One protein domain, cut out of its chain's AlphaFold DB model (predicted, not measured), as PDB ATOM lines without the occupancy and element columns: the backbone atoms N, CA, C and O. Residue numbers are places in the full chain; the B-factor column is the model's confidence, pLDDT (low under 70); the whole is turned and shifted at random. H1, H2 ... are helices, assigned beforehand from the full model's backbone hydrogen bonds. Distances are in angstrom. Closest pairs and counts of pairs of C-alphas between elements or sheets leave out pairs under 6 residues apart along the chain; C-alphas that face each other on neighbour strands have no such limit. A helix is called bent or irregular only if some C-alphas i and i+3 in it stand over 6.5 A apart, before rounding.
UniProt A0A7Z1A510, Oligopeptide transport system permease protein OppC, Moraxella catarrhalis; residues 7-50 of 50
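AT A GLANCE: This is residues 7 to 50 of the 50 residues of the protein "Oligopeptide transport system permease protein OppC" of Moraxella catarrhalis (UniProt A0A7Z1A510). The model is one long, straight helix, H2, with a short helix, H1, folded back beside its first turns, like a hairpin with one long and one very short leg. Most of H2 sticks out alone, since residues 28 to 50 stand free. The printed part has 44 residues with two named helices, H1 then H2, and no named strand; the class is all helix. The whole is extended, with a radius of gyration of the C-alphas of 15.7 A, and its outline is a rod spanning 50 by 15 by 8 A.

HOW THE PARTS SIT: Begin with H2, residues 20 to 48, the longest helix. Look at its residues 20 to 26, which alone touch H1, residues 7 to 15. The closest C-alphas of the two helices are those of Gly 13 and Leu 22, 5.2 A apart. The two helices run opposite ways at a steep tilt of 40 degrees. They form a helical hairpin, and the link of 4 residues between them is tight. In H1 and H2 every O i to N i+4 pair is within hydrogen-bond range.

IN THESE COORDINATES: Find C-alpha 20 at (-21.742, 41.127, 50.666); from there H2 runs 41.6 A to C-alpha 48 at (1.661, 27.380, 19.162). Then go back to C-alpha 7 at (-7.907, 32.209, 52.005), where H1 begins; its 9 residues measure 12.6 A from first to last C-alpha. Neither helix is bent.

THE WHOLE: The two C-alphas farthest apart are those of Asp 18, in the link, and Arg 50, the chain's last residue, at 50.9 A. The printed part has no cut, and it has no long link. Residues 15 to 20 also stand free. The mean pLDDT of the printed part is 84.4; look for values under 70 at residue 14, residues 16 to 17 and residue 50.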
ATOM      1  N   GLY A   7      -7.276  33.275  51.223       74.88
ATOM      2  CA  GLY A   7      -7.907  32.209  52.005       74.88
ATOM      3  C   GLY A   7      -8.597  32.713  53.276       74.88
ATOM      4  O   GLY A   7      -9.701  32.269  53.591       74.88
ATOM      5  N   GLU A   8      -8.002  33.680  53.976       79.25
ATOM      6  CA  GLU A   8      -8.628  34.322  55.140       79.25
ATOM      7  C   GLU A   8      -9.793  35.231  54.743       79.25
ATOM      8  O   GLU A   8     -10.805  35.232  55.442       79.25
ATOM      9  N   LEU A   9      -9.718  35.927  53.601       74.69
ATOM     10  CA  LEU A   9     -10.848  36.701  53.063       74.69
ATOM     11  C   LEU A   9     -12.054  35.813  52.740       74.69
ATOM     12  O   LEU A   9     -13.185  36.165  53.074       74.69
ATOM     13  N   LEU A  10     -11.834  34.634  52.145       72.81
ATOM     14  CA  LEU A  10     -12.911  33.665  51.918       72.81
ATOM     15  C   LEU A  10     -13.465  33.097  53.234       72.81
ATOM     16  O   LEU A  10     -14.679  32.933  53.369       72.81
ATOM     17  N   ALA A  11     -12.607  32.812  54.219       77.25
ATOM     18  CA  ALA A  11     -13.043  32.339  55.534       77.25
ATOM     19  C   ALA A  11     -13.876  33.398  56.281       77.25
ATOM     20  O   ALA A  11     -14.878  33.059  56.916       77.25
ATOM     21  N   GLN A  12     -13.512  34.676  56.148       71.81
ATOM     22  CA  GLN A  12     -14.282  35.806  56.664       71.81
ATOM     23  C   GLN A  12     -15.607  35.981  55.915       71.81
ATOM     24  O   GLN A  12     -16.636  36.107  56.566       71.81
ATOM     25  N   GLY A  13     -15.629  35.883  54.582       71.50
ATOM     26  CA  GLY A  13     -16.871  35.930  53.797       71.50
ATOM     27  C   GLY A  13     -17.852  34.793  54.119       71.50
ATOM     28  O   GLY A  13     -19.061  34.990  54.054       71.50
ATOM     29  N   LYS A  14     -17.354  33.616  54.530       68.00
ATOM     30  CA  LYS A  14     -18.191  32.488  54.976       68.00
ATOM     31  C   LYS A  14     -18.794  32.702  56.370       68.00
ATOM     32  O   LYS A  14     -19.932  32.310  56.602       68.00
ATOM     33  N   ASN A  15     -18.033  33.282  57.297       73.44
ATOM     34  CA  ASN A  15     -18.500  33.543  58.665       73.44
ATOM     35  C   ASN A  15     -19.298  34.855  58.786       73.44
ATOM     36  O   ASN A  15     -20.043  35.017  59.746       73.44
ATOM     37  N   HIS A  16     -19.155  35.770  57.824       68.69
ATOM     38  CA  HIS A  16     -19.841  37.061  57.761       68.69
ATOM     39  C   HIS A  16     -20.671  37.148  56.471       68.69
ATOM     40  O   HIS A  16     -20.398  37.963  55.590       68.69
ATOM     41  N   LEU A  17     -21.696  36.297  56.360       65.31
ATOM     42  CA  LEU A  17     -22.626  36.275  55.217       65.31
ATOM     43  C   LEU A  17     -23.408  37.592  55.056       65.31
ATOM     44  O   LEU A  17     -23.871  37.905  53.962       65.31
ATOM     45  N   ASP A  18     -23.489  38.394  56.120       73.06
ATOM     46  CA  ASP A  18     -24.075  39.739  56.132       73.06
ATOM     47  C   ASP A  18     -23.191  40.810  55.466       73.06
ATOM     48  O   ASP A  18     -23.611  41.957  55.306       73.06
ATOM     49  N   ALA A  19     -21.959  40.466  55.081       75.00
ATOM     50  CA  ALA A  19     -20.993  41.373  54.469       75.00
ATOM     51  C   ALA A  19     -20.808  41.055  52.968       75.00
ATOM     52  O   ALA A  19     -19.787  40.484  52.566       75.00
ATOM     53  N   PRO A  20     -21.751  41.466  52.095       75.62
ATOM     54  CA  PRO A  20     -21.742  41.127  50.666       75.62
ATOM     55  C   PRO A  20     -20.506  41.649  49.919       75.62
ATOM     56  O   PRO A  20     -20.111  41.088  48.899       75.62
ATOM     57  N   HIS A  21     -19.852  42.690  50.439       81.44
ATOM     58  CA  HIS A  21     -18.622  43.233  49.864       81.44
ATOM     59  C   HIS A  21     -17.425  42.270  49.989       81.44
ATOM     60  O   HIS A  21     -16.582  42.244  49.093       81.44
ATOM     61  N   LEU A  22     -17.361  41.437  51.041       79.38
ATOM     62  CA  LEU A  22     -16.308  40.422  51.197       79.38
ATOM     63  C   LEU A  22     -16.458  39.325  50.139       79.38
ATOM     64  O   LEU A  22     -15.486  38.970  49.470       79.38
ATOM     65  N   VAL A  23     -17.690  38.862  49.915       79.62
ATOM     66  CA  VAL A  23     -18.016  37.890  48.860       79.62
ATOM     67  C   VAL A  23     -17.709  38.463  47.473       79.62
ATOM     68  O   VAL A  23     -17.075  37.793  46.658       79.62
ATOM     69  N   LEU A  24     -18.083  39.722  47.221       84.75
ATOM     70  CA  LEU A  24     -17.797  40.409  45.960       84.75
ATOM     71  C   LEU A  24     -16.287  40.533  45.704       84.75
ATOM     72  O   LEU A  24     -15.840  40.308  44.583       84.75
ATOM     73  N   SER A  25     -15.491  40.831  46.736       84.69
ATOM     74  CA  SER A  25     -14.032  40.923  46.603       84.69
ATOM     75  C   SER A  25     -13.390  39.583  46.216       84.69
ATOM     76  O   SER A  25     -12.551  39.545  45.315       84.69
ATOM     77  N   GLY A  26     -13.843  38.471  46.812       84.00
ATOM     78  CA  GLY A  26     -13.403  37.121  46.450       84.00
ATOM     79  C   GLY A  26     -13.810  36.731  45.028       84.00
ATOM     80  O   GLY A  26     -13.001  36.187  44.277       84.00
ATOM     81  N   PHE A  27     -15.037  37.067  44.623       87.62
ATOM     82  CA  PHE A  27     -15.521  36.825  43.264       87.62
ATOM     83  C   PHE A  27     -14.725  37.612  42.216       87.62
ATOM     84  O   PHE A  27     -14.279  37.028  41.229       87.62
ATOM     85  N   ILE A  28     -14.492  38.912  42.437       91.62
ATOM     86  CA  ILE A  28     -13.707  39.753  41.522       91.62
ATOM     87  C   ILE A  28     -12.265  39.243  41.430       91.62
ATOM     88  O   ILE A  28     -11.729  39.150  40.328       91.62
ATOM     89  N   ALA A  29     -11.648  38.857  42.551       90.56
ATOM     90  CA  ALA A  29     -10.300  38.291  42.543       90.56
ATOM     91  C   ALA A  29     -10.218  37.026  41.670       90.56
ATOM     92  O   ALA A  29      -9.329  36.913  40.825       90.56
ATOM     93  N   LEU A  30     -11.176  36.103  41.814       91.19
ATOM     94  CA  LEU A  30     -11.246  34.900  40.981       91.19
ATOM     95  C   LEU A  30     -11.525  35.230  39.510       91.19
ATOM     96  O   LEU A  30     -10.869  34.674  38.632       91.19
ATOM     97  N   ALA A  31     -12.443  36.157  39.225       94.81
ATOM     98  CA  ALA A  31     -12.750  36.593  37.865       94.81
ATOM     99  C   ALA A  31     -11.522  37.194  37.164       94.81
ATOM    100  O   ALA A  31     -11.285  36.899  35.993       94.81
ATOM    101  N   VAL A  32     -10.703  37.977  37.875       95.25
ATOM    102  CA  VAL A  32      -9.441  38.526  37.355       95.25
ATOM    103  C   VAL A  32      -8.440  37.410  37.059       95.25
ATOM    104  O   VAL A  32      -7.896  37.370  35.959       95.25
ATOM    105  N   VAL A  33      -8.227  36.474  37.991       95.56
ATOM    106  CA  VAL A  33      -7.299  35.343  37.791       95.56
ATOM    107  C   VAL A  33      -7.726  34.474  36.605       95.56
ATOM    108  O   VAL A  33      -6.897  34.125  35.767       95.56
ATOM    109  N   LEU A  34      -9.018  34.162  36.496       95.56
ATOM    110  CA  LEU A  34      -9.566  33.390  35.380       95.56
ATOM    111  C   LEU A  34      -9.453  34.149  34.054       95.56
ATOM    112  O   LEU A  34      -9.069  33.556  33.051       95.56
ATOM    113  N   SER A  35      -9.727  35.456  34.047       96.12
ATOM    114  CA  SER A  35      -9.570  36.289  32.847       96.12
ATOM    115  C   SER A  35      -8.119  36.302  32.376       96.12
ATOM    116  O   SER A  35      -7.854  36.061  31.201       96.12
ATOM    117  N   LEU A  36      -7.168  36.502  33.293       96.12
ATOM    118  CA  LEU A  36      -5.736  36.425  32.996       96.12
ATOM    119  C   LEU A  36      -5.365  35.065  32.397       96.12
ATOM    120  O   LEU A  36      -4.625  35.009  31.418       96.12
ATOM    121  N   LEU A  37      -5.913  33.976  32.940       95.81
ATOM    122  CA  LEU A  37      -5.666  32.631  32.429       95.81
ATOM    123  C   LEU A  37      -6.195  32.440  30.998       95.81
ATOM    124  O   LEU A  37      -5.521  31.804  30.189       95.81
ATOM    125  N   ILE A  38      -7.355  33.014  30.666       95.12
ATOM    126  CA  ILE A  38      -7.907  33.000  29.302       95.12
ATOM    127  C   ILE A  38      -6.989  33.768  28.348       95.12
ATOM    128  O   ILE A  38      -6.593  33.216  27.325       95.12
ATOM    129  N   PHE A  39      -6.582  34.988  28.713       94.44
ATOM    130  CA  PHE A  39      -5.658  35.797  27.909       94.44
ATOM    131  C   PHE A  39      -4.334  35.075  27.647       94.44
ATOM    132  O   PHE A  39      -3.838  35.059  26.519       94.44
ATOM    133  N   ILE A  40      -3.769  34.444  28.677       95.62
ATOM    134  CA  ILE A  40      -2.556  33.632  28.545       95.62
ATOM    135  C   ILE A  40      -2.815  32.438  27.622       95.62
ATOM    136  O   ILE A  40      -1.989  32.150  26.760       95.62
ATOM    137  N   GLY A  41      -3.954  31.758  27.765       93.81
ATOM    138  CA  GLY A  41      -4.339  30.628  26.920       93.81
ATOM    139  C   GLY A  41      -4.492  31.003  25.445       93.81
ATOM    140  O   GLY A  41      -4.019  30.270  24.578       93.81
ATOM    141  N   GLU A  42      -5.096  32.150  25.142       94.94
ATOM    142  CA  GLU A  42      -5.185  32.680  23.775       94.94
ATOM    143  C   GLU A  42      -3.816  33.091  23.231       94.94
ATOM    144  O   GLU A  42      -3.473  32.742  22.102       94.94
ATOM    145  N   GLY A  43      -2.994  33.761  24.045       93.44
ATOM    146  CA  GLY A  43      -1.620  34.114  23.684       93.44
ATOM    147  C   GLY A  43      -0.753  32.887  23.395       93.44
ATOM    148  O   GLY A  43      -0.005  32.880  22.418       93.44
ATOM    149  N   LEU A  44      -0.898  31.831  24.200       93.31
ATOM    150  CA  LEU A  44      -0.211  30.557  24.018       93.31
ATOM    151  C   LEU A  44      -0.696  29.837  22.758       93.31
ATOM    152  O   LEU A  44       0.132  29.397  21.972       93.31
ATOM    153  N   ARG A  45      -2.012  29.757  22.521       92.00
ATOM    154  CA  ARG A  45      -2.571  29.189  21.279       92.00
ATOM    155  C   ARG A  45      -2.041  29.917  20.051       92.00
ATOM    156  O   ARG A  45      -1.552  29.271  19.143       92.00
ATOM    157  N   ASN A  46      -2.041  31.246  20.071       91.06
ATOM    158  CA  ASN A  46      -1.478  32.080  19.010       91.06
ATOM    159  C   ASN A  46       0.040  31.889  18.830       91.06
ATOM    160  O   ASN A  46       0.562  32.159  17.756       91.06
ATOM    161  N   ALA A  47       0.772  31.474  19.866       90.69
ATOM    162  CA  ALA A  47       2.198  31.170  19.768       90.69
ATOM    163  C   ALA A  47       2.480  29.739  19.281       90.69
ATOM    164  O   ALA A  47       3.510  29.533  18.652       90.69
ATOM    165  N   LEU A  48       1.590  28.786  19.582       89.25
ATOM    166  CA  LEU A  48       1.661  27.380  19.162       89.25
ATOM    167  C   LEU A  48       1.071  27.135  17.768       89.25
ATOM    168  O   LEU A  48       1.431  26.156  17.128       89.25
ATOM    169  N   ASP A  49       0.176  28.008  17.302       81.69
ATOM    170  CA  ASP A  49      -0.332  28.051  15.921       81.69
ATOM    171  C   ASP A  49       0.708  28.646  14.941       81.69
ATOM    172  O   ASP A  49       0.368  29.198  13.897       81.69
ATOM    173  N   ARG A  50       1.995  28.585  15.306       61.38
ATOM    174  CA  ARG A  50       3.153  29.043  14.531       61.38
ATOM    175  C   ARG A  50       4.206  27.953  14.452       61.38
ATOM    176  O   ARG A  50       4.352  27.210  15.447       61.38
TER     177      ARG A  50